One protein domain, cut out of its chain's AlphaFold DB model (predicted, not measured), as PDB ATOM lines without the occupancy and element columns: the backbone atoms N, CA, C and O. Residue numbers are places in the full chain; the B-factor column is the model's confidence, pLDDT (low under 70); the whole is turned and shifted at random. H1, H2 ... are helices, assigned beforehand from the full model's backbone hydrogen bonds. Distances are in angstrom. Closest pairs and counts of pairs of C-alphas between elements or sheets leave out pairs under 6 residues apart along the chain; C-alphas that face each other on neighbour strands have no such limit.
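Overview. This is residues 277 to 340 of the 341 residues of the protein "Hypothetical protein" of Pseudo-nitzschia australis (UniProt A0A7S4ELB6). Two nine-residue helices, H1 and H3, pack on each other at a steep angle, each followed by a five-residue helix, H2 after H1 and H4 after H3. A long loop, residues 304 to 322, arches from H2 to H3. The 64 printed residues are all helix in class, with H1, H2, H3 and H4 in chain order and no named strand, though under half, 28, are in named elements. The whole is compact, radius of gyration of the C-alphas 11.5 A, spanning 31 by 23 by 17 A.

Along the chain. H1, residues 286 to 294, starts at C-alpha (2.208, 17.648, -57.376) and is 12.6 A long. H2 is residues 299 to 303, 6.1 A. H3 is residues 323 to 331, 12.3 A. H4, residues 336 to 340, 6.3 A, ends at C-alpha (11.904, 15.461, -31.757).

Arrangement. H1 and H3 touch, with closest C-alphas Tyr 291 and Ala 328 4.7 A apart, at a steep tilt of 53 degrees, opposite ways. H1 and H2 are near each other, as are H3 and H4. H4 is apart from H1 and H2. In H1, H2, H3 and H4 every O i to N i+4 pair is within hydrogen-bond range.

Size, cuts and confidence. The farthest C-alphas, Glu 283 and Glu 319, are 31.3 A apart. The printed part has no cut. The link from H2 to H3 is long. No printed residue is under 70 in pLDDT.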
ATOM      1  N   ASP A 277      15.933  19.758 -51.424       83.75
ATOM      2  CA  ASP A 277      16.548  21.079 -51.319       83.75
ATOM      3  C   ASP A 277      17.087  21.602 -52.657       83.75
ATOM      4  O   ASP A 277      17.159  22.816 -52.882       83.75
ATOM      5  N   ASP A 278      17.420  20.717 -53.597       89.00
ATOM      6  CA  ASP A 278      17.914  21.113 -54.920       89.00
ATOM      7  C   ASP A 278      16.799  21.512 -55.899       89.00
ATOM      8  O   ASP A 278      17.077  22.135 -56.933       89.00
ATOM      9  N   TYR A 279      15.539  21.212 -55.576       92.25
ATOM     10  CA  TYR A 279      14.398  21.468 -56.449       92.25
ATOM     11  C   TYR A 279      13.707  22.784 -56.098       92.25
ATOM     12  O   TYR A 279      13.415  23.090 -54.941       92.25
ATOM     13  N   TRP A 280      13.387  23.562 -57.131       94.88
ATOM     14  CA  TRP A 280      12.464  24.689 -56.989       94.88
ATOM     15  C   TRP A 280      11.049  24.164 -56.748       94.88
ATOM     16  O   TRP A 280      10.696  23.097 -57.254       94.88
ATOM     17  N   TRP A 281      10.189  24.943 -56.093       95.94
ATOM     18  CA  TRP A 281       8.801  24.558 -55.818       95.94
ATOM     19  C   TRP A 281       8.088  24.036 -57.070       95.94
ATOM     20  O   TRP A 281       7.432  22.999 -57.053       95.94
ATOM     21  N   ARG A 282       8.264  24.728 -58.203       96.81
ATOM     22  CA  ARG A 282       7.665  24.368 -59.504       96.81
ATOM     23  C   ARG A 282       8.212  23.080 -60.134       96.81
ATOM     24  O   ARG A 282       7.632  22.608 -61.108       96.81
ATOM     25  N   GLU A 283       9.354  22.592 -59.661       95.31
ATOM     26  CA  GLU A 283      10.023  21.377 -60.142       95.31
ATOM     27  C   GLU A 283       9.630  20.147 -59.319       95.31
ATOM     28  O   GLU A 283       9.757  19.028 -59.816       95.31
ATOM     29  N   LEU A 284       9.094  20.352 -58.112       94.50
ATOM     30  CA  LEU A 284       8.479  19.296 -57.317       94.50
ATOM     31  C   LEU A 284       7.262  18.709 -58.037       94.50
ATOM     32  O   LEU A 284       6.491  19.412 -58.700       94.50
ATOM     33  N   ASP A 285       7.044  17.410 -57.861       95.12
ATOM     34  CA  ASP A 285       5.819  16.776 -58.316       95.12
ATOM     35  C   ASP A 285       4.624  17.226 -57.461       95.12
ATOM     36  O   ASP A 285       4.751  17.628 -56.301       95.12
ATOM     37  N   SER A 286       3.422  17.148 -58.033       95.50
ATOM     38  CA  SER A 286       2.208  17.648 -57.376       95.50
ATOM     39  C   SER A 286       1.925  16.977 -56.030       95.50
ATOM     40  O   SER A 286       1.269  17.575 -55.180       95.50
ATOM     41  N   ARG A 287       2.413  15.745 -55.818       94.88
ATOM     42  CA  ARG A 287       2.267  15.038 -54.544       94.88
ATOM     43  C   ARG A 287       3.189  15.620 -53.474       94.88
ATOM     44  O   ARG A 287       2.724  15.858 -52.365       94.88
ATOM     45  N   THR A 288       4.449  15.903 -53.801       95.81
ATOM     46  CA  THR A 288       5.384  16.534 -52.856       95.81
ATOM     47  C   THR A 288       4.966  17.963 -52.519       95.81
ATOM     48  O   THR A 288       4.955  18.322 -51.346       95.81
ATOM     49  N   GLN A 289       4.494  18.746 -53.499       96.94
ATOM     50  CA  GLN A 289       3.917  20.077 -53.239       96.94
ATOM     51  C   GLN A 289       2.737  20.012 -52.261       96.94
ATOM     52  O   GLN A 289       2.616  20.848 -51.371       96.94
ATOM     53  N   TYR A 290       1.865  19.010 -52.408       97.31
ATOM     54  CA  TYR A 290       0.730  18.811 -51.510       97.31
ATOM     55  C   TYR A 290       1.171  18.523 -50.067       97.31
ATOM     56  O   TYR A 290       0.653  19.141 -49.139       97.31
ATOM     57  N   TYR A 291       2.148  17.636 -49.867       97.06
ATOM     58  CA  TYR A 291       2.671  17.353 -48.529       97.06
ATOM     59  C   TYR A 291       3.419  18.546 -47.923       97.06
ATOM     60  O   TYR A 291       3.247  18.818 -46.738       97.06
ATOM     61  N   ALA A 292       4.167  19.306 -48.727       96.12
ATOM     62  CA  ALA A 292       4.801  20.544 -48.277       96.12
ATOM     63  C   ALA A 292       3.754  21.554 -47.763       96.12
ATOM     64  O   ALA A 292       3.912  22.117 -46.682       96.12
ATOM     65  N   LEU A 293       2.635  21.720 -48.482       96.81
ATOM     66  CA  LEU A 293       1.533  22.591 -48.056       96.81
ATOM     67  C   LEU A 293       0.907  22.153 -46.723       96.81
ATOM     68  O   LEU A 293       0.552  23.011 -45.919       96.81
ATOM     69  N   ILE A 294       0.775  20.845 -46.472       97.56
ATOM     70  CA  ILE A 294       0.248  20.319 -45.197       97.56
ATOM     71  C   ILE A 294       1.156  20.699 -44.021       97.56
ATOM     72  O   ILE A 294       0.661  21.024 -42.942       97.56
ATOM     73  N   LEU A 295       2.473  20.683 -44.234       96.19
ATOM     74  CA  LEU A 295       3.461  21.115 -43.242       96.19
ATOM     75  C   LEU A 295       3.562  22.648 -43.130       96.19
ATOM     76  O   LEU A 295       4.326  23.157 -42.325       96.19
ATOM     77  N   GLY A 296       2.773  23.403 -43.899       96.06
ATOM     78  CA  GLY A 296       2.743  24.863 -43.831       96.06
ATOM     79  C   GLY A 296       3.769  25.564 -44.721       96.06
ATOM     80  O   GLY A 296       3.856  26.791 -44.683       96.06
ATOM     81  N   TYR A 297       4.496  24.831 -45.570       95.50
ATOM     82  CA  TYR A 297       5.368  25.455 -46.561       95.50
ATOM     83  C   TYR A 297       4.542  26.225 -47.585       95.50
ATOM     84  O   TYR A 297       3.544  25.743 -48.125       95.50
ATOM     85  N   THR A 298       5.006  27.427 -47.901       95.75
ATOM     86  CA  THR A 298       4.510  28.214 -49.027       95.75
ATOM     87  C   THR A 298       5.547  28.222 -50.144       95.75
ATOM     88  O   THR A 298       6.719  27.940 -49.912       95.75
ATOM     89  N   VAL A 299       5.130  28.600 -51.355       95.44
ATOM     90  CA  VAL A 299       6.046  28.750 -52.501       95.44
ATOM     91  C   VAL A 299       7.218  29.674 -52.156       95.44
ATOM     92  O   VAL A 299       8.357  29.357 -52.473       95.44
ATOM     93  N   ALA A 300       6.935  30.790 -51.474       94.19
ATOM     94  CA  ALA A 300       7.958  31.744 -51.057       94.19
ATOM     95  C   ALA A 300       8.898  31.139 -50.006       94.19
ATOM     96  O   ALA A 300      10.107  31.227 -50.163       94.19
ATOM     97  N   ALA A 301       8.358  30.454 -48.991       93.75
ATOM     98  CA  ALA A 301       9.181  29.814 -47.963       93.75
ATOM     99  C   ALA A 301      10.117  28.736 -48.528       93.75
ATOM    100  O   ALA A 301      11.254  28.632 -48.085       93.75
ATOM    101  N   TRP A 302       9.663  27.986 -49.534       94.00
ATOM    102  CA  TRP A 302      10.464  26.951 -50.185       94.00
ATOM    103  C   TRP A 302      11.541  27.513 -51.125       94.00
ATOM    104  O   TRP A 302      12.671  27.034 -51.137       94.00
ATOM    105  N   ASP A 303      11.198  28.502 -51.956       93.25
ATOM    106  CA  ASP A 303      12.113  29.003 -52.992       93.25
ATOM    107  C   ASP A 303      13.101  30.061 -52.470       93.25
ATOM    108  O   ASP A 303      14.204  30.169 -53.012       93.25
ATOM    109  N   GLU A 304      12.723  30.850 -51.458       90.75
ATOM    110  CA  GLU A 304      13.508  31.991 -50.954       90.75
ATOM    111  C   GLU A 304      14.436  31.641 -49.779       90.75
ATOM    112  O   GLU A 304      15.059  32.545 -49.225       90.75
ATOM    113  N   ASP A 305      14.555  30.355 -49.419       80.62
ATOM    114  CA  ASP A 305      15.298  29.879 -48.238       80.62
ATOM    115  C   ASP A 305      14.953  30.705 -46.986       80.62
ATOM    116  O   ASP A 305      15.838  31.162 -46.253       80.62
ATOM    117  N   LEU A 306      13.657  30.959 -46.765       82.06
ATOM    118  CA  LEU A 306      13.227  31.628 -45.541       82.06
ATOM    119  C   LEU A 306      13.644  30.778 -44.336       82.06
ATOM    120  O   LEU A 306      13.677  29.549 -44.412       82.06
ATOM    121  N   SER A 307      13.989  31.443 -43.230       79.62
ATOM    122  CA  SER A 307      14.340  30.757 -41.990       79.62
ATOM    123  C   SER A 307      13.217  29.810 -41.594       79.62
ATOM    124  O   SER A 307      12.063  30.225 -41.484       79.62
ATOM    125  N   LEU A 308      13.583  28.548 -41.378       77.31
ATOM    126  CA  LEU A 308      12.665  27.487 -40.974       77.31
ATOM    127  C   LEU A 308      11.900  27.853 -39.703       77.31
ATOM    128  O   LEU A 308      10.725  27.531 -39.612       77.31
ATOM    129  N   ASP A 309      12.518  28.654 -38.830       83.00
ATOM    130  CA  ASP A 309      11.947  29.223 -37.604       83.00
ATOM    131  C   ASP A 309      10.565  29.898 -37.776       83.00
ATOM    132  O   ASP A 309       9.842  30.055 -36.795       83.00
ATOM    133  N   ASP A 310      10.189  30.318 -38.989       86.06
ATOM    134  CA  ASP A 310       8.894  30.960 -39.263       86.06
ATOM    135  C   ASP A 310       7.806  29.980 -39.757       86.06
ATOM    136  O   ASP A 310       6.674  30.393 -40.041       86.06
ATOM    137  N   LEU A 311       8.118  28.688 -39.901       90.62
ATOM    138  CA  LEU A 311       7.157  27.691 -40.360       90.62
ATOM    139  C   LEU A 311       6.277  27.195 -39.204       90.62
ATOM    140  O   LEU A 311       6.787  26.824 -38.152       90.62
ATOM    141  N   PRO A 312       4.951  27.073 -39.412       90.06
ATOM    142  CA  PRO A 312       4.043  26.582 -38.378       90.06
ATOM    143  C   PRO A 312       4.382  25.187 -37.845       90.06
ATOM    144  O   PRO A 312       3.973  24.863 -36.735       90.06
ATOM    145  N   CYS A 313       5.058  24.352 -38.641       92.06
ATOM    146  CA  CYS A 313       5.369  22.981 -38.258       92.06
ATOM    147  C   CYS A 313       6.499  22.857 -37.236       92.06
ATOM    148  O   CYS A 313       6.510  21.864 -36.522       92.06
ATOM    149  N   GLU A 314       7.401  23.835 -37.128       90.31
ATOM    150  CA  GLU A 314       8.504  23.803 -36.150       90.31
ATOM    151  C   GLU A 314       7.998  23.814 -34.701       90.31
ATOM    152  O   GLU A 314       8.614  23.241 -33.808       90.31
ATOM    153  N   ASP A 315       6.840  24.434 -34.464       93.25
ATOM    154  CA  ASP A 315       6.224  24.510 -33.137       93.25
ATOM    155  C   ASP A 315       5.404  23.253 -32.777       93.25
ATOM    156  O   ASP A 315       4.770  23.214 -31.718       93.25
ATOM    157  N   TRP A 316       5.329  22.249 -33.660       94.69
ATOM    158  CA  TRP A 316       4.502  21.061 -33.441       94.69
ATOM    159  C   TRP A 316       5.309  19.898 -32.874       94.69
ATOM    160  O   TRP A 316       6.186  19.346 -33.539       94.69
ATOM    161  N   ASP A 317       4.896  19.435 -31.695       96.56
ATOM    162  CA  ASP A 317       5.294  18.127 -31.193       96.56
ATOM    163  C   ASP A 317       4.711  17.031 -32.101       96.56
ATOM    164  O   ASP A 317       3.565  17.117 -32.562       96.56
ATOM    165  N   TRP A 318       5.471  15.954 -32.337       97.12
ATOM    166  CA  TRP A 318       5.017  14.865 -33.206       97.12
ATOM    167  C   TRP A 318       3.684  14.279 -32.726       97.12
ATOM    168  O   TRP A 318       2.813  13.961 -33.533       97.12
ATOM    169  N   GLU A 319       3.469  14.149 -31.415       97.44
ATOM    170  CA  GLU A 319       2.214  13.626 -30.862       97.44
ATOM    171  C   GLU A 319       0.997  14.495 -31.216       97.44
ATOM    172  O   GLU A 319      -0.055  13.937 -31.551       97.44
ATOM    173  N   ASP A 320       1.175  15.816 -31.270       97.00
ATOM    174  CA  ASP A 320       0.129  16.804 -31.552       97.00
ATOM    175  C   ASP A 320      -0.200  16.933 -33.049       97.00
ATOM    176  O   ASP A 320      -1.274  17.419 -33.420       97.00
ATOM    177  N   MET A 321       0.673  16.437 -33.931       97.06
ATOM    178  CA  MET A 321       0.416  16.406 -35.369       97.06
ATOM    179  C   MET A 321      -0.761  15.483 -35.715       97.06
ATOM    180  O   MET A 321      -0.868  14.330 -35.274       97.06
ATOM    181  N   THR A 322      -1.623  15.957 -36.611       97.56
ATOM    182  CA  THR A 322      -2.667  15.148 -37.247       97.56
ATOM    183  C   THR A 322      -2.061  14.015 -38.083       97.56
ATOM    184  O   THR A 322      -0.909  14.069 -38.520       97.56
ATOM    185  N   ASN A 323      -2.854  12.980 -38.369       97.69
ATOM    186  CA  ASN A 323      -2.400  11.854 -39.193       97.69
ATOM    187  C   ASN A 323      -1.937  12.290 -40.597       97.69
ATOM    188  O   ASN A 323      -1.034  11.676 -41.159       97.69
ATOM    189  N   GLU A 324      -2.534  13.346 -41.160       97.50
ATOM    190  CA  GLU A 324      -2.139  13.887 -42.464       97.50
ATOM    191  C   GLU A 324      -0.781  14.590 -42.401       97.50
ATOM    192  O   GLU A 324       0.058  14.377 -43.275       97.50
ATOM    193  N   GLN A 325      -0.534  15.361 -41.338       97.69
ATOM    194  CA  GLN A 325       0.757  16.007 -41.092       97.69
ATOM    195  C   GLN A 325       1.860  14.974 -40.847       97.69
ATOM    196  O   GLN A 325       2.928  15.077 -41.440       97.69
ATOM    197  N   LYS A 326       1.586  13.924 -40.064       97.56
ATOM    198  CA  LYS A 326       2.517  12.798 -39.863       97.56
ATOM    199  C   LYS A 326       2.860  12.102 -41.176       97.56
ATOM    200  O   LYS A 326       4.025  11.835 -41.447       97.56
ATOM    201  N   ALA A 327       1.860  11.838 -42.019       96.88
ATOM    202  CA  ALA A 327       2.083  11.245 -43.337       96.88
ATOM    203  C   ALA A 327       2.899  12.167 -44.260       96.88
ATOM    204  O   ALA A 327       3.712  11.681 -45.042       96.88
ATOM    205  N   ALA A 328       2.701  13.486 -44.161       96.50
ATOM    206  CA  ALA A 328       3.499  14.472 -44.881       96.50
ATOM    207  C   ALA A 328       4.958  14.478 -44.407       96.50
ATOM    208  O   ALA A 328       5.858  14.384 -45.233       96.50
ATOM    209  N   ALA A 329       5.197  14.504 -43.095       95.44
ATOM    210  CA  ALA A 329       6.539  14.435 -42.521       95.44
ATOM    211  C   ALA A 329       7.260  13.136 -42.926       95.44
ATOM    212  O   ALA A 329       8.393  13.173 -43.401       95.44
ATOM    213  N   GLN A 330       6.561  11.999 -42.878       94.88
ATOM    214  CA  GLN A 330       7.083  10.713 -43.355       94.88
ATOM    215  C   GLN A 330       7.425  10.712 -44.848       94.88
ATOM    216  O   GLN A 330       8.395  10.070 -45.245       94.88
ATOM    217  N   HIS A 331       6.671  11.433 -45.687       94.19
ATOM    218  CA  HIS A 331       6.989  11.582 -47.115       94.19
ATOM    219  C   HIS A 331       8.333  12.292 -47.336       94.19
ATOM    220  O   HIS A 331       9.048  11.949 -48.275       94.19
ATOM    221  N   PHE A 332       8.703  13.220 -46.450       92.69
ATOM    222  CA  PHE A 332      10.014  13.880 -46.445       92.69
ATOM    223  C   PHE A 332      11.106  13.091 -45.705       92.69
ATOM    224  O   PHE A 332      12.228  13.568 -45.588       92.69
ATOM    225  N   GLY A 333      10.805  11.876 -45.238       92.56
ATOM    226  CA  GLY A 333      11.766  11.019 -44.546       92.56
ATOM    227  C   GLY A 333      11.848  11.235 -43.034       92.56
ATOM    228  O   GLY A 333      12.671  10.585 -42.392       92.56
ATOM    229  N   TYR A 334      10.991  12.077 -42.446       93.50
ATOM    230  CA  TYR A 334      10.950  12.243 -40.995       93.50
ATOM    231  C   TYR A 334      10.210  11.092 -40.315       93.50
ATOM    232  O   TYR A 334       9.111  10.679 -40.693       93.50
ATOM    233  N   SER A 335      10.823  10.610 -39.248       95.56
ATOM    234  CA  SER A 335      10.235   9.772 -38.212       95.56
ATOM    235  C   SER A 335      10.007  10.588 -36.938       95.56
ATOM    236  O   SER A 335      10.542  11.686 -36.815       95.56
ATOM    237  N   GLN A 336       9.262  10.029 -35.980       96.38
ATOM    238  CA  GLN A 336       9.075  10.648 -34.664       96.38
ATOM    239  C   GLN A 336      10.411  10.983 -33.985       96.38
ATOM    240  O   GLN A 336      10.582  12.089 -33.493       96.38
ATOM    241  N   GLU A 337      11.360  10.043 -34.011       95.06
ATOM    242  CA  GLU A 337      12.684  10.210 -33.400       95.06
ATOM    243  C   GLU A 337      13.439  11.383 -34.040       95.06
ATOM    244  O   GLU A 337      13.809  12.325 -33.360       95.06
ATOM    245  N   THR A 338      13.536  11.401 -35.370       93.12
ATOM    246  CA  THR A 338      14.225  12.478 -36.109       93.12
ATOM    247  C   THR A 338      13.518  13.837 -36.081       93.12
ATOM    248  O   THR A 338      14.095  14.811 -36.548       93.12
ATOM    249  N   TRP A 339      12.251  13.891 -35.663       93.31
ATOM    250  CA  TRP A 339      11.483  15.138 -35.570       93.31
ATOM    251  C   TRP A 339      11.647  15.801 -34.199       93.31
ATOM    252  O   TRP A 339      11.653  17.021 -34.108       93.31
ATOM    253  N   GLU A 340      11.758  14.993 -33.141       91.56
ATOM    254  CA  GLU A 340      11.904  15.461 -31.757       91.56
ATOM    255  C   GLU A 340      13.374  15.651 -31.319       91.56
ATOM    256  O   GLU A 340      13.612  16.206 -30.243       91.56
TER     257      GLU A 340